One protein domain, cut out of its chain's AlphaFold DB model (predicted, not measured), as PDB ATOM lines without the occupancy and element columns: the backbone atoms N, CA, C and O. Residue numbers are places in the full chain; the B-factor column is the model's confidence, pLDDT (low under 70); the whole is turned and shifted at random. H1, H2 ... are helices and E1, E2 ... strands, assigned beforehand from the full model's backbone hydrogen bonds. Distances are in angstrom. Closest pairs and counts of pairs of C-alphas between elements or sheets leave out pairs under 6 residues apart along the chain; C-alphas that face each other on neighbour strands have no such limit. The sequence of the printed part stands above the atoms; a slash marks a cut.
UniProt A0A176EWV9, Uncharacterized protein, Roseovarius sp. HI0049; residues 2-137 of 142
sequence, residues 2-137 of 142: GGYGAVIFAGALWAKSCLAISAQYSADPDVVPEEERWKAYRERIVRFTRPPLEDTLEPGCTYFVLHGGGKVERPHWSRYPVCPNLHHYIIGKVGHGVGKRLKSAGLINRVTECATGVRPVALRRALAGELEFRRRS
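This is residues 2 to 137 of the 142 residues of an uncharacterized protein of Roseovarius sp. HI0049 (UniProt A0A176EWV9). A mixed four-strand sheet stands between two layers of helices: the hairpin of H6 and H7 covers one face with H5 upright near it, and H1 and H4 cover the other. Beyond the H1 and H4 side the chain reaches out through the stretch around H2, whose centre is the farthest of any element from the mean of the C-alphas, 21.0 A. The printed part has 136 residues, with seven named helices and four named strands in the order H1 E1 H2 H3 E2 H4 E3 H5 H6 H7 E4; the class is mixed, helices and strands. The sheet's order is E1 E2 E3 E4, the first three parallel and E4 antiparallel to E3. The whole is compact, with a radius of gyration of the C-alphas of 14.7 A and spans of 44 by 32 by 24 A.

Begin at C-alpha 62, (-42.883, 3.146, -30.590), where E2 starts; it covers residues 62 to 68 and runs 20.2 A. Beside it find E1, residues 17 to 21, 13.5 A, and E3, residues 86 to 91, 15.6 A; E4 is residues 133 to 135. H1, residues 2 to 8, begins at C-alpha 2, (-32.628, -1.409, -17.230). Then look for H2 at residues 39 to 42, H3 at 53 to 56, H4 at 74 to 79, H5 at 98 to 104, and H6 at 108 to 116, 12.2 A. H7, residues 120 to 130, runs 16.2 A to C-alpha 130 at (-27.123, 20.154, -28.865).

In the sheet, N 20 and O 64 of E1 and E2 are 2.8 A apart, N 89 and O 65 of E3 and E2 2.8 A, and N 90 and O 134 of E3 and E4 2.8 A, each within hydrogen-bond range. E1, H2, H3, E2 and E2, H4, E3 are strand-helix-strand units, parallel neighbour strands joined through helices, with right-handed crossovers. The domain has three layers, helices on both faces of a sheet: H5, H6 and H7 are on one face of the sheet E1 E2 E3 E4, and H1 and H4 on the other. H6 lies over E1 at a height of 9.8 A, and H7 over E3 at 9.6 A. They touch as a helical hairpin, opposite ways at a shallow tilt of 14 degrees, the closest C-alphas being those of Cys 114 and Leu 123, 5.2 A. On the same face H5 stands up from the sheet. On the opposite face H1 lies over E1 at 6.9 A and H4 over E2 at 9.8 A. H3 touches H1, closest at the C-alphas of Ile 8 and Thr 56, 5.5 A; H2 touches no helix. Every O i to N i+4 pair is within hydrogen-bond range in H1, H5 and H6, against 1 of 2 in H4 and 6 of 7 in H7; H2 and H3 are too short for one.

The C-alphas of Val 46 and Gly 129 are the two farthest apart, 45.8 A. The link E1 to H2, residues 22 to 38, is long. The printed part has no cut, and no printed residue is under 70 in pLDDT.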
ATOM      1  N   GLY A   2     -31.291  -2.041 -17.305       90.19
ATOM      2  CA  GLY A   2     -32.628  -1.409 -17.230       90.19
ATOM      3  C   GLY A   2     -33.278  -1.102 -18.590       90.19
ATOM      4  O   GLY A   2     -34.434  -1.444 -18.806       90.19
ATOM      5  N   GLY A   3     -32.510  -0.553 -19.540       93.88
ATOM      6  CA  GLY A   3     -33.005  -0.303 -20.899       93.88
ATOM      7  C   GLY A   3     -33.398  -1.571 -21.667       93.88
ATOM      8  O   GLY A   3     -34.376  -1.543 -22.397       93.88
ATOM      9  N   TYR A   4     -32.691  -2.690 -21.460       94.06
ATOM     10  CA  TYR A   4     -33.068  -3.984 -22.045       94.06
ATOM     11  C   TYR A   4     -34.426  -4.441 -21.500       94.06
ATOM     12  O   TYR A   4     -35.326  -4.737 -22.276       94.06
ATOM     13  N   GLY A   5     -34.603  -4.388 -20.173       94.06
ATOM     14  CA  GLY A   5     -35.882  -4.672 -19.514       94.06
ATOM     15  C   GLY A   5     -37.030  -3.824 -20.067       94.06
ATOM     16  O   GLY A   5     -38.082  -4.357 -20.403       94.06
ATOM     17  N   ALA A   6     -36.808  -2.518 -20.221       95.38
ATOM     18  CA  ALA A   6     -37.811  -1.608 -20.771       95.38
ATOM     19  C   ALA A   6     -38.260  -2.005 -22.187       95.38
ATOM     20  O   ALA A   6     -39.443  -1.896 -22.497       95.38
ATOM     21  N   VAL A   7     -37.343  -2.479 -23.036       95.44
ATOM     22  CA  VAL A   7     -37.682  -2.938 -24.390       95.44
ATOM     23  C   VAL A   7     -38.470  -4.246 -24.333       95.44
ATOM     24  O   VAL A   7     -39.584  -4.293 -24.843       95.44
ATOM     25  N   ILE A   8     -37.957  -5.276 -23.651       94.12
ATOM     26  CA  ILE A   8     -38.578  -6.615 -23.677       94.12
ATOM     27  C   ILE A   8     -39.936  -6.685 -22.963       94.12
ATOM     28  O   ILE A   8     -40.727  -7.584 -23.234       94.12
ATOM     29  N   PHE A   9     -40.211  -5.772 -22.026       93.75
ATOM     30  CA  PHE A   9     -41.487  -5.724 -21.304       93.75
ATOM     31  C   PHE A   9     -42.481  -4.719 -21.894       93.75
ATOM     32  O   PHE A   9     -43.623  -4.690 -21.444       93.75
ATOM     33  N   ALA A  10     -42.101  -3.929 -22.905       95.31
ATOM     34  CA  ALA A  10     -42.989  -2.928 -23.498       95.31
ATOM     35  C   ALA A  10     -44.307  -3.541 -24.001       95.31
ATOM     36  O   ALA A  10     -45.377  -3.019 -23.681       95.31
ATOM     37  N   GLY A  11     -44.241  -4.678 -24.704       91.94
ATOM     38  CA  GLY A  11     -45.430  -5.402 -25.167       91.94
ATOM     39  C   GLY A  11     -46.289  -5.932 -24.016       91.94
ATOM     40  O   GLY A  11     -47.493  -5.701 -23.982       91.94
ATOM     41  N   ALA A  12     -45.670  -6.548 -23.004       93.25
ATOM     42  CA  ALA A  12     -46.380  -7.069 -21.831       93.25
ATOM     43  C   ALA A  12     -47.066  -5.972 -20.994       93.25
ATOM     44  O   ALA A  12     -48.070  -6.239 -20.339       93.25
ATOM     45  N   LEU A  13     -46.547  -4.742 -21.033       95.62
ATOM     46  CA  LEU A  13     -47.125  -3.568 -20.371       95.62
ATOM     47  C   LEU A  13     -48.073  -2.765 -21.271       95.62
ATOM     48  O   LEU A  13     -48.594  -1.742 -20.832       95.62
ATOM     49  N   TRP A  14     -48.273  -3.197 -22.520       95.75
ATOM     50  CA  TRP A  14     -49.138  -2.540 -23.502       95.75
ATOM     51  C   TRP A  14     -48.718  -1.076 -23.700       95.75
ATOM     52  O   TRP A  14     -49.532  -0.160 -23.857       95.75
ATOM     53  N   ALA A  15     -47.406  -0.840 -23.628       97.44
ATOM     54  CA  ALA A  15     -46.832   0.488 -23.650       97.44
ATOM     55  C   ALA A  15     -46.950   1.090 -25.055       97.44
ATOM     56  O   ALA A  15     -46.499   0.506 -26.036       97.44
ATOM     57  N   LYS A  16     -47.473   2.316 -25.151       97.62
ATOM     58  CA  LYS A  16     -47.526   3.064 -26.424       97.62
ATOM     59  C   LYS A  16     -46.142   3.508 -26.904       97.62
ATOM     60  O   LYS A  16     -45.914   3.685 -28.099       97.62
ATOM     61  N   SER A  17     -45.217   3.721 -25.972       98.19
ATOM     62  CA  SER A  17     -43.834   4.069 -26.275       98.19
ATOM     63  C   SER A  17     -42.864   3.542 -25.230       98.19
ATOM     64  O   SER A  17     -43.221   3.340 -24.069       98.19
ATOM     65  N   CYS A  18     -41.616   3.355 -25.652       97.94
ATOM     66  CA  CYS A  18     -40.512   2.942 -24.801       97.94
ATOM     67  C   CYS A  18     -39.305   3.848 -25.053       97.94
ATOM     68  O   CYS A  18     -38.886   4.023 -26.195       97.94
ATOM     69  N   LEU A  19     -38.730   4.420 -23.992       98.19
ATOM     70  CA  LEU A  19     -37.444   5.110 -24.044       98.19
ATOM     71  C   LEU A  19     -36.388   4.240 -23.369       98.19
ATOM     72  O   LEU A  19     -36.466   3.982 -22.168       98.19
ATOM     73  N   ALA A  20     -35.366   3.849 -24.121       97.44
ATOM     74  CA  ALA A  20     -34.274   3.030 -23.626       97.44
ATOM     75  C   ALA A  20     -32.925   3.707 -23.904       97.44
ATOM     76  O   ALA A  20     -32.612   4.097 -25.029       97.44
ATOM     77  N   ILE A  21     -32.109   3.858 -22.862       97.25
ATOM     78  CA  ILE A  21     -30.788   4.493 -22.940       97.25
ATOM     79  C   ILE A  21     -29.725   3.436 -22.642       97.25
ATOM     80  O   ILE A  21     -29.801   2.758 -21.616       97.25
ATOM     81  N   SER A  22     -28.746   3.308 -23.538       95.31
ATOM     82  CA  SER A  22     -27.658   2.324 -23.489       95.31
ATOM     83  C   SER A  22     -28.177   0.901 -23.232       95.31
ATOM     84  O   SER A  22     -27.705   0.170 -22.355       95.31
ATOM     85  N   ALA A  23     -29.247   0.553 -23.949       94.62
ATOM     86  CA  ALA A  23     -29.985  -0.686 -23.782       94.62
ATOM     87  C   ALA A  23     -29.275  -1.845 -24.482       94.62
ATOM     88  O   ALA A  23     -29.270  -1.952 -25.701       94.62
ATOM     89  N   GLN A  24     -28.720  -2.759 -23.695       93.69
ATOM     90  CA  GLN A  24     -28.120  -3.984 -24.221       93.69
ATOM     91  C   GLN A  24     -29.100  -4.751 -25.119       93.69
ATOM     92  O   GLN A  24     -30.310  -4.683 -24.916       93.69
ATOM     93  N   TYR A  25     -28.563  -5.472 -26.101       94.88
ATOM     94  CA  TYR A  25     -29.354  -6.307 -27.008       94.88
ATOM     95  C   TYR A  25     -29.741  -7.648 -26.369       94.88
ATOM     96  O   TYR A  25     -30.887  -8.062 -26.445       94.88
ATOM     97  N   SER A  26     -28.794  -8.305 -25.696       93.31
ATOM     98  CA  SER A  26     -29.022  -9.539 -24.945       93.31
ATOM     99  C   SER A  26     -27.976  -9.664 -23.838       93.31
ATOM    100  O   SER A  26     -26.904  -9.057 -23.926       93.31
ATOM    101  N   ALA A  27     -28.304 -10.430 -22.799       91.56
ATOM    102  CA  ALA A  27     -27.359 -10.876 -21.774       91.56
ATOM    103  C   ALA A  27     -26.788 -12.277 -22.068       91.56
ATOM    104  O   ALA A  27     -25.880 -12.715 -21.365       91.56
ATOM    105  N   ASP A  28     -27.335 -12.965 -23.072       93.06
ATOM    106  CA  ASP A  28     -26.941 -14.310 -23.482       93.06
ATOM    107  C   ASP A  28     -25.551 -14.285 -24.158       93.06
ATOM    108  O   ASP A  28     -25.374 -13.539 -25.133       93.06
ATOM    109  N   PRO A  29     -24.558 -15.048 -23.649       93.06
ATOM    110  CA  PRO A  29     -23.222 -15.111 -24.240       93.06
ATOM    111  C   PRO A  29     -23.211 -15.673 -25.660       93.06
ATOM    112  O   PRO A  29     -22.334 -15.294 -26.431       93.06
ATOM    113  N   ASP A  30     -24.172 -16.519 -26.025       93.12
ATOM    114  CA  ASP A  30     -24.242 -17.095 -27.368       93.12
ATOM    115  C   ASP A  30     -24.722 -16.046 -28.388       93.12
ATOM    116  O   ASP A  30     -24.430 -16.133 -29.580       93.12
ATOM    117  N   VAL A  31     -25.408 -14.996 -27.916       92.75
ATOM    118  CA  VAL A  31     -25.919 -13.890 -28.741       92.75
ATOM    119  C   VAL A  31     -24.941 -12.709 -28.788       92.75
ATOM    120  O   VAL A  31     -24.738 -12.097 -29.846       92.75
ATOM    121  N   VAL A  32     -24.344 -12.349 -27.647       94.31
ATOM    122  CA  VAL A  32     -23.375 -11.243 -27.525       94.31
ATOM    123  C   VAL A  32     -22.131 -11.707 -26.750       94.31
ATOM    124  O   VAL A  32     -21.938 -11.309 -25.596       94.31
ATOM    125  N   PRO A  33     -21.268 -12.541 -27.360       94.88
ATOM    126  CA  PRO A  33     -20.080 -13.086 -26.697       94.88
ATOM    127  C   PRO A  33     -19.034 -12.021 -26.348       94.88
ATOM    128  O   PRO A  33     -18.209 -12.229 -25.466       94.88
ATOM    129  N   GLU A  34     -19.054 -10.866 -27.018       95.88
ATOM    130  CA  GLU A  34     -18.103  -9.773 -26.785       95.88
ATOM    131  C   GLU A  34     -18.363  -9.019 -25.468       95.88
ATOM    132  O   GLU A  34     -17.563  -8.172 -25.061       95.88
ATOM    133  N   GLU A  35     -19.501  -9.275 -24.821       93.50
ATOM    134  CA  GLU A  35     -19.900  -8.605 -23.593       93.50
ATOM    135  C   GLU A  35     -19.398  -9.343 -22.351       93.50
ATOM    136  O   GLU A  35     -19.988 -10.322 -21.906       93.50
ATOM    137  N   GLU A  36     -18.341  -8.825 -21.734       93.81
ATOM    138  CA  GLU A  36     -17.703  -9.465 -20.579       93.81
ATOM    139  C   GLU A  36     -17.882  -8.685 -19.260       93.81
ATOM    140  O   GLU A  36     -17.505  -9.181 -18.196       93.81
ATOM    141  N   ARG A  37     -18.496  -7.488 -19.267       91.81
ATOM    142  CA  ARG A  37     -18.571  -6.580 -18.095       91.81
ATOM    143  C   ARG A  37     -19.300  -7.182 -16.892       91.81
ATOM    144  O   ARG A  37     -19.049  -6.776 -15.762       91.81
ATOM    145  N   TRP A  38     -20.216  -8.121 -17.118       90.69
ATOM    146  CA  TRP A  38     -21.001  -8.805 -16.079       90.69
ATOM    147  C   TRP A  38     -20.927 -10.328 -16.201       90.69
ATOM    148  O   TRP A  38     -21.841 -11.032 -15.767       90.69
ATOM    149  N   LYS A  39     -19.821 -10.845 -16.750       93.56
ATOM    150  CA  LYS A  39     -19.571 -12.282 -16.910       93.56
ATOM    151  C   LYS A  39     -19.864 -13.085 -15.636       93.56
ATOM    152  O   LYS A  39     -20.626 -14.040 -15.691       93.56
ATOM    153  N   ALA A  40     -19.379 -12.623 -14.482       94.25
ATOM    154  CA  ALA A  40     -19.576 -13.300 -13.195       94.25
ATOM    155  C   ALA A  40     -21.055 -13.450 -12.775       94.25
ATOM    156  O   ALA A  40     -21.400 -14.365 -12.028       94.25
ATOM    157  N   TYR A  41     -21.940 -12.555 -13.231       91.62
ATOM    158  CA  TYR A  41     -23.387 -12.681 -13.022       91.62
ATOM    159  C   TYR A  41     -24.023 -13.574 -14.087       91.62
ATOM    160  O   TYR A  41     -24.887 -14.388 -13.773       91.62
ATOM    161  N   ARG A  42     -23.572 -13.429 -15.337       91.00
ATOM    162  CA  ARG A  42     -24.042 -14.189 -16.499       91.00
ATOM    163  C   ARG A  42     -23.802 -15.689 -16.338       91.00
ATOM    164  O   ARG A  42     -24.703 -16.467 -16.611       91.00
ATOM    165  N   GLU A  43     -22.637 -16.087 -15.835       93.31
ATOM    166  CA  GLU A  43     -22.258 -17.494 -15.613       93.31
ATOM    167  C   GLU A  43     -23.136 -18.209 -14.576       93.31
ATOM    168  O   GLU A  43     -23.179 -19.433 -14.538       93.31
ATOM    169  N   ARG A  44     -23.873 -17.460 -13.745       94.88
ATOM    170  CA  ARG A  44     -24.831 -18.024 -12.780       94.88
ATOM    171  C   ARG A  44     -26.206 -18.294 -13.393       94.88
ATOM    172  O   ARG A  44     -27.066 -18.866 -12.724       94.88
ATOM    173  N   ILE A  45     -26.450 -17.855 -14.627       93.88
ATOM    174  CA  ILE A  45     -27.712 -18.087 -15.329       93.88
ATOM    175  C   ILE A  45     -27.649 -19.471 -15.972       93.88
ATOM    176  O   ILE A  45     -26.928 -19.684 -16.939       93.88
ATOM    177  N   VAL A  46     -28.443 -20.402 -15.442       94.44
ATOM    178  CA  VAL A  46     -28.517 -21.787 -15.943       94.44
ATOM    179  C   VAL A  46     -29.095 -21.848 -17.359       94.44
ATOM    180  O   VAL A  46     -28.694 -22.685 -18.162       94.44
ATOM    181  N   ARG A  47     -30.060 -20.975 -17.666       94.50
ATOM    182  CA  ARG A  47     -30.712 -20.916 -18.976       94.50
ATOM    183  C   ARG A  47     -31.173 -19.503 -19.295       94.50
ATOM    184  O   ARG A  47     -31.917 -18.901 -18.519       94.50
ATOM    185  N   PHE A  48     -30.804 -19.013 -20.473       92.12
ATOM    186  CA  PHE A  48     -31.379 -17.806 -21.054       92.12
ATOM    187  C   PHE A  48     -32.714 -18.168 -21.713       92.12
ATOM    188  O   PHE A  48     -32.794 -19.046 -22.566       92.12
ATOM    189  N   THR A  49     -33.798 -17.554 -21.240       90.19
ATOM    190  CA  THR A  49     -35.174 -17.887 -21.656       90.19
ATOM    191  C   THR A  49     -35.846 -16.785 -22.459       90.19
ATOM    192  O   THR A  49     -36.993 -16.937 -22.873       90.19
ATOM    193  N   ARG A  50     -35.167 -15.650 -22.646       88.19
ATOM    194  CA  ARG A  50     -35.710 -14.527 -23.405       88.19
ATOM    195  C   ARG A  50     -35.306 -14.669 -24.869       88.19
ATOM    196  O   ARG A  50     -34.140 -14.966 -25.116       88.19
ATOM    197  N   PRO A  51     -36.246 -14.475 -25.807       81.75
ATOM    198  CA  PRO A  51     -35.917 -14.495 -27.221       81.75
ATOM    199  C   PRO A  51     -35.010 -13.303 -27.576       81.75
ATOM    200  O   PRO A  51     -34.888 -12.363 -26.776       81.75
ATOM    201  N   PRO A  52     -34.378 -13.327 -28.761       79.94
ATOM    202  CA  PRO A  52     -33.710 -12.165 -29.333       79.94
ATOM    203  C   PRO A  52     -34.574 -10.906 -29.236       79.94
ATOM    204  O   PRO A  52     -35.794 -10.952 -29.378       79.94
ATOM    205  N   LEU A  53     -33.944  -9.754 -28.994       87.94
ATOM    206  CA  LEU A  53     -34.674  -8.504 -28.769       87.94
ATOM    207  C   LEU A  53     -35.561  -8.122 -29.958       87.94
ATOM    208  O   LEU A  53     -36.638  -7.566 -29.751       87.94
ATOM    209  N   GLU A  54     -35.139  -8.430 -31.184       86.12
ATOM    210  CA  GLU A  54     -35.934  -8.203 -32.397       86.12
ATOM    211  C   GLU A  54     -37.295  -8.906 -32.381       86.12
ATOM    212  O   GLU A  54     -38.275  -8.308 -32.817       86.12
ATOM    213  N   ASP A  55     -37.386 -10.082 -31.758       87.75
ATOM    214  CA  ASP A  55     -38.631 -10.844 -31.616       87.75
ATOM    215  C   ASP A  55     -39.537 -10.301 -30.498       87.75
ATOM    216  O   ASP A  55     -40.679 -10.727 -30.343       87.75
ATOM    217  N   THR A  56     -39.035  -9.366 -29.684       89.62
ATOM    218  CA  THR A  56     -39.796  -8.742 -28.585       89.62
ATOM    219  C   THR A  56     -40.398  -7.389 -28.954       89.62
ATOM    220  O   THR A  56     -41.154  -6.817 -28.164       89.62
ATOM    221  N   LEU A  57     -40.066  -6.847 -30.132       94.06
ATOM    222  CA  LEU A  57     -40.540  -5.534 -30.559       94.06
ATOM    223  C   LEU A  57     -42.017  -5.589 -30.964       94.06
ATOM    224  O   LEU A  57     -42.363  -5.918 -32.092       94.06
ATOM    225  N   GLU A  58     -42.882  -5.191 -30.038       94.44
ATOM    226  CA  GLU A  58     -44.325  -5.071 -30.268       94.44
ATOM    227  C   GLU A  58     -44.663  -3.997 -31.331       94.44
ATOM    228  O   GLU A  58     -44.307  -2.826 -31.129       94.44
ATOM    229  N   PRO A  59     -45.383  -4.336 -32.423       93.38
ATOM    230  CA  PRO A  59     -45.822  -3.377 -33.442       93.38
ATOM    231  C   PRO A  59     -46.601  -2.171 -32.900       93.38
ATOM    232  O   PRO A  59     -46.441  -1.061 -33.411       93.38
ATOM    233  N   GLY A  60     -47.412  -2.358 -31.851       95.06
ATOM    234  CA  GLY A  60     -48.180  -1.282 -31.211       95.06
ATOM    235  C   GLY A  60     -47.359  -0.284 -30.379       95.06
ATOM    236  O   GLY A  60     -47.901   0.724 -29.921       95.06
ATOM    237  N   CYS A  61     -46.061  -0.534 -30.177       97.75
ATOM    238  CA  CYS A  61     -45.175   0.311 -29.379       97.75
ATOM    239  C   CYS A  61     -44.174   1.067 -30.263       97.75
ATOM    240  O   CYS A  61     -43.551   0.493 -31.157       97.75
ATOM    241  N   THR A  62     -43.971   2.359 -29.985       98.06
ATOM    242  CA  THR A  62     -42.883   3.146 -30.590       98.06
ATOM    243  C   THR A  62     -41.657   3.176 -29.680       98.06
ATOM    244  O   THR A  62     -41.695   3.708 -28.568       98.06
ATOM    245  N   TYR A  63     -40.532   2.672 -30.173       98.12
ATOM    246  CA  TYR A  63     -39.287   2.572 -29.425       98.12
ATOM    247  C   TYR A  63     -38.344   3.729 -29.750       98.12
ATOM    248  O   TYR A  63     -38.068   4.037 -30.907       98.12
ATOM    249  N   PHE A  64     -37.781   4.332 -28.711       98.38
ATOM    250  CA  PHE A  64     -36.710   5.316 -28.774       98.38
ATOM    251  C   PHE A  64     -35.493   4.743 -28.069       98.38
ATOM    252  O   PHE A  64     -35.473   4.629 -26.846       98.38
ATOM    253  N   VAL A  65     -34.468   4.388 -28.836       97.88
ATOM    254  CA  VAL A  65     -33.264   3.753 -28.293       97.88
ATOM    255  C   VAL A  65     -32.072   4.665 -28.532       97.88
ATOM    256  O   VAL A  65     -31.770   5.013 -29.671       97.88
ATOM    257  N   LEU A  66     -31.382   5.067 -27.467       98.00
ATOM    258  CA  LEU A  66     -30.208   5.934 -27.547       98.00
ATOM    259  C   LEU A  66     -28.982   5.183 -27.037       98.00
ATOM    260  O   LEU A  66     -28.936   4.782 -25.880       98.00
ATOM    261  N   HIS A  67     -27.973   5.027 -27.886       97.81
ATOM    262  CA  HIS A  67     -26.707   4.368 -27.567       97.81
ATOM    263  C   HIS A  67     -25.528   5.314 -27.739       97.81
ATOM    264  O   HIS A  67     -25.610   6.275 -28.494       97.81
ATOM    265  N   GLY A  68     -24.412   5.023 -27.076       96.44
ATOM    266  CA  GLY A  68     -23.140   5.660 -27.398       96.44
ATOM    267  C   GLY A  68     -22.425   4.948 -28.542       96.44
ATOM    268  O   GLY A  68     -22.592   3.746 -28.741       96.44
ATOM    269  N   GLY A  69     -21.588   5.678 -29.278       91.81
ATOM    270  CA  GLY A  69     -20.764   5.134 -30.365       91.81
ATOM    271  C   GLY A  69     -19.521   4.348 -29.921       91.81
ATOM    272  O   GLY A  69     -18.750   3.910 -30.772       91.81
ATOM    273  N   GLY A  70     -19.287   4.184 -28.614       90.12
ATOM    274  CA  GLY A  70     -18.103   3.504 -28.081       90.12
ATOM    275  C   GLY A  70     -17.993   2.023 -28.479       90.12
ATOM    276  O   GLY A  70     -19.000   1.338 -28.653       90.12
ATOM    277  N   LYS A  71     -16.756   1.505 -28.564       90.56
ATOM    278  CA  LYS A  71     -16.467   0.111 -28.966       90.56
ATOM    279  C   LYS A  71     -17.189  -0.927 -28.104       90.56
ATOM    280  O   LYS A  71     -17.710  -1.888 -28.645       90.56
ATOM    281  N   VAL A  72     -17.270  -0.688 -26.796       90.50
ATOM    282  CA  VAL A  72     -17.937  -1.582 -25.833       90.50
ATOM    283  C   VAL A  72     -19.460  -1.619 -26.032       90.50
ATOM    284  O   VAL A  72     -20.103  -2.612 -25.729       90.50
ATOM    285  N   GLU A  73     -20.057  -0.563 -26.588       93.06
ATOM    286  CA  GLU A  73     -21.503  -0.524 -26.844       93.06
ATOM    287  C   GLU A  73     -21.863  -1.145 -28.203       93.06
ATOM    288  O   GLU A  73     -23.003  -1.563 -28.409       93.06
ATOM    289  N   ARG A  74     -20.898  -1.212 -29.135       94.88
ATOM    290  CA  ARG A  74     -21.104  -1.681 -30.513       94.88
ATOM    291  C   ARG A  74     -21.679  -3.087 -30.617       94.88
ATOM    292  O   ARG A  74     -22.621  -3.225 -31.402       94.88
ATOM    293  N   PRO A  75     -21.205  -4.098 -29.868       95.12
ATOM    294  CA  PRO A  75     -21.793  -5.432 -29.920       95.12
ATOM    295  C   PRO A  75     -23.304  -5.412 -29.692       95.12
ATOM    296  O   PRO A  75     -24.042  -6.067 -30.418       95.12
ATOM    297  N   HIS A  76     -23.788  -4.572 -28.776       95.00
ATOM    298  CA  HIS A  76     -25.217  -4.438 -28.531       95.00
ATOM    299  C   HIS A  76     -25.924  -3.609 -29.599       95.00
ATOM    300  O   HIS A  76     -26.827  -4.113 -30.260       95.00
ATOM    301  N   TRP A  77     -25.539  -2.346 -29.804       95.12
ATOM    302  CA  TRP A  77     -26.336  -1.476 -30.674       95.12
ATOM    303  C   TRP A  77     -26.309  -1.911 -32.142       95.12
ATOM    304  O   TRP A  77     -27.243  -1.612 -32.877       95.12
ATOM    305  N   SER A  78     -25.266  -2.605 -32.603       94.69
ATOM    306  CA  SER A  78     -25.191  -3.042 -34.005       94.69
ATOM    307  C   SER A  78     -26.174  -4.160 -34.351       94.69
ATOM    308  O   SER A  78     -26.574  -4.245 -35.511       94.69
ATOM    309  N   ARG A  79     -26.595  -4.947 -33.352       94.56
ATOM    310  CA  ARG A  79     -27.547  -6.059 -33.486       94.56
ATOM    311  C   ARG A  79     -29.013  -5.622 -33.448       94.56
ATOM    312  O   ARG A  79     -29.872  -6.384 -33.855       94.56
ATOM    313  N   TYR A  80     -29.315  -4.398 -33.002       95.19
ATOM    314  CA  TYR A  80     -30.691  -3.892 -33.069       95.19
ATOM    315  C   TYR A  80     -31.181  -3.860 -34.525       95.19
ATOM    316  O   TYR A  80     -30.443  -3.353 -35.391       95.19
ATOM    317  N   PRO A  81     -32.416  -4.328 -34.788       94.00
ATOM    318  CA  PRO A  81     -32.984  -4.306 -36.126       94.00
ATOM    319  C   PRO A  81     -33.205  -2.866 -36.589       94.00
ATOM    320  O   PRO A  81     -33.175  -1.913 -35.804       94.00
ATOM    321  N   VAL A  82     -33.451  -2.697 -37.884       93.50
ATOM    322  CA  VAL A  82     -34.038  -1.460 -38.396       93.50
ATOM    323  C   VAL A  82     -35.476  -1.754 -38.786       93.50
ATOM    324  O   VAL A  82     -35.724  -2.509 -39.720       93.50
ATOM    325  N   CYS A  83     -36.418  -1.132 -38.086       92.31
ATOM    326  CA  CYS A  83     -37.845  -1.264 -38.357       92.31
ATOM    327  C   CYS A  83     -38.572   0.086 -38.183       92.31
ATOM    328  O   CYS A  83     -38.034   1.002 -37.549       92.31
ATOM    329  N   PRO A  84     -39.786   0.246 -38.748       92.50
ATOM    330  CA  PRO A  84     -40.489   1.531 -38.765       92.50
ATOM    331  C   PRO A  84     -40.800   2.112 -37.380       92.50
ATOM    332  O   PRO A  84     -40.758   3.330 -37.209       92.50
ATOM    333  N   ASN A  85     -41.075   1.257 -36.392       95.25
ATOM    334  CA  ASN A  85     -41.422   1.651 -35.025       95.25
ATOM    335  C   ASN A  85     -40.205   1.804 -34.093       95.25
ATOM    336  O   ASN A  85     -40.386   2.052 -32.902       95.25
ATOM    337  N   LEU A  86     -38.971   1.701 -34.609       96.75
ATOM    338  CA  LEU A  86     -37.738   1.868 -33.838       96.75
ATOM    339  C   LEU A  86     -36.942   3.103 -34.287       96.75
ATOM    340  O   LEU A  86     -36.314   3.166 -35.347       96.75
ATOM    341  N   HIS A  87     -36.900   4.102 -33.413       97.50
ATOM    342  CA  HIS A  87     -36.082   5.299 -33.545       97.50
ATOM    343  C   HIS A  87     -34.780   5.130 -32.764       97.50
ATOM    344  O   HIS A  87     -34.673   5.498 -31.592       97.50
ATOM    345  N   HIS A  88     -33.776   4.566 -33.433       97.75
ATOM    346  CA  HIS A  88     -32.490   4.250 -32.823       97.75
ATOM    347  C   HIS A  88     -31.416   5.281 -33.189       97.75
ATOM    348  O   HIS A  88     -31.101   5.497 -34.359       97.75
ATOM    349  N   TYR A  89     -30.847   5.926 -32.172       97.62
ATOM    350  CA  TYR A  89     -29.831   6.966 -32.295       97.62
ATOM    351  C   TYR A  89     -28.519   6.535 -31.637       97.62
ATOM    352  O   TYR A  89     -28.504   6.035 -30.511       97.62
ATOM    353  N   ILE A  90     -27.408   6.766 -32.333       97.44
ATOM    354  CA  ILE A  90     -26.047   6.601 -31.828       97.44
ATOM    355  C   ILE A  90     -25.489   7.995 -31.549       97.44
ATOM    356  O   ILE A  90     -25.208   8.750 -32.477       97.44
ATOM    357  N   ILE A  91     -25.365   8.342 -30.275       96.62
ATOM    358  CA  ILE A  91     -24.852   9.625 -29.806       96.62
ATOM    359  C   ILE A  91     -23.327   9.641 -29.965       96.62
ATOM    360  O   ILE A  91     -22.624   8.708 -29.558       96.62
ATOM    361  N   GLY A  92     -22.826  10.700 -30.596       91.69
ATOM    362  CA  GLY A  92     -21.411  10.915 -30.865       91.69
ATOM    363  C   GLY A  92     -20.620  11.225 -29.597       91.69
ATOM    364  O   GLY A  92     -21.162  11.715 -28.605       91.69
ATOM    365  N   LYS A  93     -19.315  10.929 -29.635       88.94
ATOM    366  CA  LYS A  93     -18.342  11.275 -28.579       88.94
ATOM    367  C   LYS A  93     -18.726  10.779 -27.169       88.94
ATOM    368  O   LYS A  93     -18.284  11.333 -26.168       88.94
ATOM    369  N   VAL A  94     -19.534   9.717 -27.074       92.38
ATOM    370  CA  VAL A  94     -19.937   9.098 -25.802       92.38
ATOM    371  C   VAL A  94     -19.961   7.571 -25.916       92.38
ATOM    372  O   VAL A  94     -20.349   7.009 -26.939       92.38
ATOM    373  N   GLY A  95     -19.509   6.894 -24.859       90.56
ATOM    374  CA  GLY A  95     -19.686   5.451 -24.668       90.56
ATOM    375  C   GLY A  95     -20.996   5.153 -23.936       90.56
ATOM    376  O   GLY A  95     -22.030   5.739 -24.232       90.56
ATOM    377  N   HIS A  96     -20.948   4.300 -22.915       90.12
ATOM    378  CA  HIS A  96     -22.135   3.905 -22.146       90.12
ATOM    379  C   HIS A  96     -22.862   5.074 -21.442       90.12
ATOM    380  O   HIS A  96     -24.064   5.015 -21.193       90.12
ATOM    381  N   GLY A  97     -22.152   6.169 -21.141       93.88
ATOM    382  CA  GLY A  97     -22.633   7.320 -20.365       93.88
ATOM    383  C   GLY A  97     -23.640   8.251 -21.059       93.88
ATOM    384  O   GLY A  97     -23.660   9.443 -20.748       93.88
ATOM    385  N   VAL A  98     -24.475   7.754 -21.975       96.00
ATOM    386  CA  VAL A  98     -25.448   8.561 -22.738       96.00
ATOM    387  C   VAL A  98     -26.400   9.327 -21.819       96.00
ATOM    388  O   VAL A  98     -26.611  10.521 -22.010       96.00
ATOM    389  N   GLY A  99     -26.917   8.688 -20.765       95.69
ATOM    390  CA  GLY A  99     -27.798   9.356 -19.800       95.69
ATOM    391  C   GLY A  99     -27.122  10.540 -19.099       95.69
ATOM    392  O   GLY A  99     -27.731  11.598 -18.947       95.69
ATOM    393  N   LYS A 100     -25.837  10.405 -18.733       96.19
ATOM    394  CA  LYS A 100     -25.041  11.507 -18.163       96.19
ATOM    395  C   LYS A 100     -24.846  12.626 -19.187       96.19
ATOM    396  O   LYS A 100     -25.005  13.790 -18.831       96.19
ATOM    397  N   ARG A 101     -24.572  12.284 -20.451       95.88
ATOM    398  CA  ARG A 101     -24.433  13.267 -21.538       95.88
ATOM    399  C   ARG A 101     -25.722  14.061 -21.751       95.88
ATOM    400  O   ARG A 101     -25.661  15.286 -21.791       95.88
ATOM    401  N   LEU A 102     -26.873  13.391 -21.801       96.75
ATOM    402  CA  LEU A 102     -28.182  14.041 -21.920       96.75
ATOM    403  C   LEU A 102     -28.467  14.974 -20.739       96.75
ATOM    404  O   LEU A 102     -28.907  16.098 -20.948       96.75
ATOM    405  N   LYS A 103     -28.176  14.536 -19.507       96.69
ATOM    406  CA  LYS A 103     -28.318  15.377 -18.307       96.69
ATOM    407  C   LYS A 103     -27.427  16.618 -18.374       96.69
ATOM    408  O   LYS A 103     -27.915  17.715 -18.152       96.69
ATOM    409  N   SER A 104     -26.151  16.454 -18.737       96.00
ATOM    410  CA  SER A 104     -25.205  17.575 -18.852       96.00
ATOM    411  C   SER A 104     -25.577  18.586 -19.938       96.00
ATOM    412  O   SER A 104     -25.207  19.744 -19.835       96.00
ATOM    413  N   ALA A 105     -26.311  18.147 -20.963       95.31
ATOM    414  CA  ALA A 105     -26.806  18.996 -22.041       95.31
ATOM    415  C   ALA A 105     -28.209  19.571 -21.759       95.31
ATOM    416  O   ALA A 105     -28.821  20.133 -22.656       95.31
ATOM    417  N   GLY A 106     -28.785  19.359 -20.567       97.06
ATOM    418  CA  GLY A 106     -30.148  19.812 -20.257       97.06
ATOM    419  C   GLY A 106     -31.262  19.095 -21.040       97.06
ATOM    420  O   GLY A 106     -32.416  19.511 -21.004       97.06
ATOM    421  N   LEU A 107     -30.955  17.992 -21.731       97.25
ATOM    422  CA  LEU A 107     -31.870  17.333 -22.668       97.25
ATOM    423  C   LEU A 107     -32.712  16.209 -22.062       97.25
ATOM    424  O   LEU A 107     -33.652  15.752 -22.709       97.25
ATOM    425  N   ILE A 108     -32.385  15.722 -20.861       96.44
ATOM    426  CA  ILE A 108     -32.999  14.495 -20.324       96.44
ATOM    427  C   ILE A 108     -34.532  14.586 -20.242       96.44
ATOM    428  O   ILE A 108     -35.222  13.661 -20.674       96.44
ATOM    429  N   ASN A 109     -35.063  15.722 -19.778       97.56
ATOM    430  CA  ASN A 109     -36.504  15.942 -19.669       97.56
ATOM    431  C   ASN A 109     -37.132  16.047 -21.059       97.56
ATOM    432  O   ASN A 109     -38.080  15.331 -21.363       97.56
ATOM    433  N   ARG A 110     -36.531  16.843 -21.951       97.69
ATOM    434  CA  ARG A 110     -37.047  17.045 -23.306       97.69
ATOM    435  C   ARG A 110     -37.090  15.756 -24.124       97.69
ATOM    436  O   ARG A 110     -38.069  15.508 -24.824       97.69
ATOM    437  N   VAL A 111     -36.046  14.930 -24.042       97.62
ATOM    438  CA  VAL A 111     -36.001  13.616 -24.704       97.62
ATOM    439  C   VAL A 111     -37.082  12.702 -24.141       97.62
ATOM    440  O   VAL A 111     -37.799  12.073 -24.917       97.62
ATOM    441  N   THR A 112     -37.245  12.678 -22.817       97.81
ATOM    442  CA  THR A 112     -38.285  11.882 -22.151       97.81
ATOM    443  C   THR A 112     -39.679  12.306 -22.602       97.81
ATOM    444  O   THR A 112     -40.430  11.470 -23.089       97.81
ATOM    445  N   GLU A 113     -39.999  13.599 -22.554       98.31
ATOM    446  CA  GLU A 113     -41.281  14.147 -23.016       98.31
ATOM    447  C   GLU A 113     -41.553  13.871 -24.499       98.31
ATOM    448  O   GLU A 113     -42.701  13.707 -24.919       98.31
ATOM    449  N   CYS A 114     -40.523  13.918 -25.347       98.38
ATOM    450  CA  CYS A 114     -40.702  13.615 -26.762       98.38
ATOM    451  C   CYS A 114     -40.967  12.123 -26.972       98.38
ATOM    452  O   CYS A 114     -41.814  11.787 -27.795       98.38
ATOM    453  N   ALA A 115     -40.286  11.248 -26.229       97.94
ATOM    454  CA  ALA A 115     -40.480   9.808 -26.322       97.94
ATOM    455  C   ALA A 115     -41.862   9.384 -25.804       97.94
ATOM    456  O   ALA A 115     -42.605   8.735 -26.536       97.94
ATOM    457  N   THR A 116     -42.247   9.821 -24.600       96.19
ATOM    458  CA  THR A 116     -43.546   9.482 -23.992       96.19
ATOM    459  C   THR A 116     -44.723  10.056 -24.777       96.19
ATOM    460  O   THR A 116     -45.764   9.413 -24.886       96.19
ATOM    461  N   GLY A 117     -44.547  11.233 -25.387       97.75
ATOM    462  CA  GLY A 117     -45.524  11.839 -26.293       97.75
ATOM    463  C   GLY A 117     -45.519  11.280 -27.721       97.75
ATOM    464  O   GLY A 117     -46.252  11.804 -28.552       97.75
ATOM    465  N   VAL A 118     -44.686  10.278 -28.034       97.81
ATOM    466  CA  VAL A 118     -44.560   9.673 -29.376       97.81
ATOM    467  C   VAL A 118     -44.249  10.721 -30.461       97.81
ATOM    468  O   VAL A 118     -44.868  10.783 -31.519       97.81
ATOM    469  N   ARG A 119     -43.269  11.593 -30.197       97.94
ATOM    470  CA  ARG A 119     -42.877  12.712 -31.077       97.94
ATOM    471  C   ARG A 119     -41.481  12.497 -31.673       97.94
ATOM    472  O   ARG A 119     -40.541  13.209 -31.303       97.94
ATOM    473  N   PRO A 120     -41.301  11.563 -32.626       96.31
ATOM    474  CA  PRO A 120     -39.975  11.199 -33.122       96.31
ATOM    475  C   PRO A 120     -39.241  12.332 -33.837       96.31
ATOM    476  O   PRO A 120     -38.031  12.488 -33.674       96.31
ATOM    477  N   VAL A 121     -39.967  13.168 -34.582       96.50
ATOM    478  CA  VAL A 121     -39.385  14.340 -35.253       96.50
ATOM    479  C   VAL A 121     -38.907  15.374 -34.231       96.50
ATOM    480  O   VAL A 121     -37.814  15.918 -34.385       96.50
ATOM    481  N   ALA A 122     -39.691  15.621 -33.178       97.62
ATOM    482  CA  ALA A 122     -39.326  16.564 -32.123       97.62
ATOM    483  C   ALA A 122     -38.123  16.064 -31.313       97.62
ATOM    484  O   ALA A 122     -37.217  16.850 -31.045       97.62
ATOM    485  N   LEU A 123     -38.070  14.763 -31.001       98.00
ATOM    486  CA  LEU A 123     -36.921  14.152 -30.330       98.00
ATOM    487  C   LEU A 123     -35.653  14.310 -31.172       98.00
ATOM    488  O   LEU A 123     -34.636  14.779 -30.668       98.00
ATOM    489  N   ARG A 124     -35.722  13.989 -32.470       97.06
ATOM    490  CA  ARG A 124     -34.589  14.150 -33.391       97.06
ATOM    491  C   ARG A 124     -34.095  15.598 -33.443       97.06
ATOM    492  O   ARG A 124     -32.892  15.823 -33.414       97.06
ATOM    493  N   ARG A 125     -35.012  16.571 -33.511       97.06
ATOM    494  CA  ARG A 125     -34.672  18.005 -33.504       97.06
ATOM    495  C   ARG A 125     -34.029  18.438 -32.186       97.06
ATOM    496  O   ARG A 125     -33.050  19.168 -32.222       97.06
ATOM    497  N   ALA A 126     -34.535  17.953 -31.052       96.00
ATOM    498  CA  ALA A 126     -33.952  18.236 -29.742       96.00
ATOM    499  C   ALA A 126     -32.513  17.709 -29.628       96.00
ATOM    500  O   ALA A 126     -31.652  18.403 -29.103       96.00
ATOM    501  N   LEU A 127     -32.232  16.515 -30.166       96.25
ATOM    502  CA  LEU A 127     -30.864  15.996 -30.228       96.25
ATOM    503  C   LEU A 127     -29.976  16.844 -31.151       96.25
ATOM    504  O   LEU A 127     -28.873  17.198 -30.757       96.25
ATOM    505  N   ALA A 128     -30.461  17.195 -32.347       93.75
ATOM    506  CA  ALA A 128     -29.684  17.925 -33.354       93.75
ATOM    507  C   ALA A 128     -29.278  19.341 -32.933       93.75
ATOM    508  O   ALA A 128     -28.289  19.850 -33.448       93.75
ATOM    509  N   GLY A 129     -30.024  19.968 -32.021       88.25
ATOM    510  CA  GLY A 129     -29.677  21.291 -31.502       88.25
ATOM    511  C   GLY A 129     -28.429  21.304 -30.615       88.25
ATOM    512  O   GLY A 129     -27.762  22.325 -30.541       88.25
ATOM    513  N   GLU A 130     -28.094  20.180 -29.974       91.00
ATOM    514  CA  GLU A 130     -27.123  20.154 -28.865       91.00
ATOM    515  C   GLU A 130     -26.056  19.053 -28.986       91.00
ATOM    516  O   GLU A 130     -24.995  19.118 -28.355       91.00
ATOM    517  N   LEU A 131     -26.339  17.983 -29.737       93.50
ATOM    518  CA  LEU A 131     -25.528  16.769 -29.780       93.50
ATOM    519  C   LEU A 131     -25.258  16.320 -31.215       93.50
ATOM    520  O   LEU A 131     -26.149  16.258 -32.058       93.50
ATOM    521  N   GLU A 132     -24.032  15.858 -31.449       94.31
ATOM    522  CA  GLU A 132     -23.721  15.022 -32.606       94.31
ATOM    523  C   GLU A 132     -24.368  13.645 -32.429       94.31
ATOM    524  O   GLU A 132     -24.223  13.004 -31.382       94.31
ATOM    525  N   PHE A 133     -25.059  13.150 -33.453       95.75
ATOM    526  CA  PHE A 133     -25.596  11.793 -33.459       95.75
ATOM    527  C   PHE A 133     -25.778  11.264 -34.882       95.75
ATOM    528  O   PHE A 133     -25.848  12.018 -35.850       95.75
ATOM    529  N   ARG A 134     -25.924   9.943 -34.995       95.12
ATOM    530  CA  ARG A 134     -26.359   9.252 -36.213       95.12
ATOM    531  C   ARG A 134     -27.627   8.463 -35.922       95.12
ATOM    532  O   ARG A 134     -27.684   7.748 -34.923       95.12
ATOM    533  N   ARG A 135     -28.623   8.526 -36.803       94.50
ATOM    534  CA  ARG A 135     -29.768   7.606 -36.756       94.50
ATOM    535  C   ARG A 135     -29.390   6.282 -37.423       94.50
ATOM    536  O   ARG A 135     -28.788   6.283 -38.492       94.50
ATOM    537  N   ARG A 136     -29.743   5.160 -36.805       92.62
ATOM    538  CA  ARG A 136     -29.757   3.857 -37.474       92.62
ATOM    539  C   ARG A 136     -30.949   3.838 -38.429       92.62
ATOM    540  O   ARG A 136     -32.097   3.921 -38.004       92.62
ATOM    541  N   SER A 137     -30.649   3.789 -39.713       83.25
ATOM    542  CA  SER A 137     -31.589   3.535 -40.798       83.25
ATOM    543  C   SER A 137     -31.063   2.358 -41.610       83.25
ATOM    544  O   SER A 137     -29.883   2.007 -41.504       83.25
TER     545      SER A 137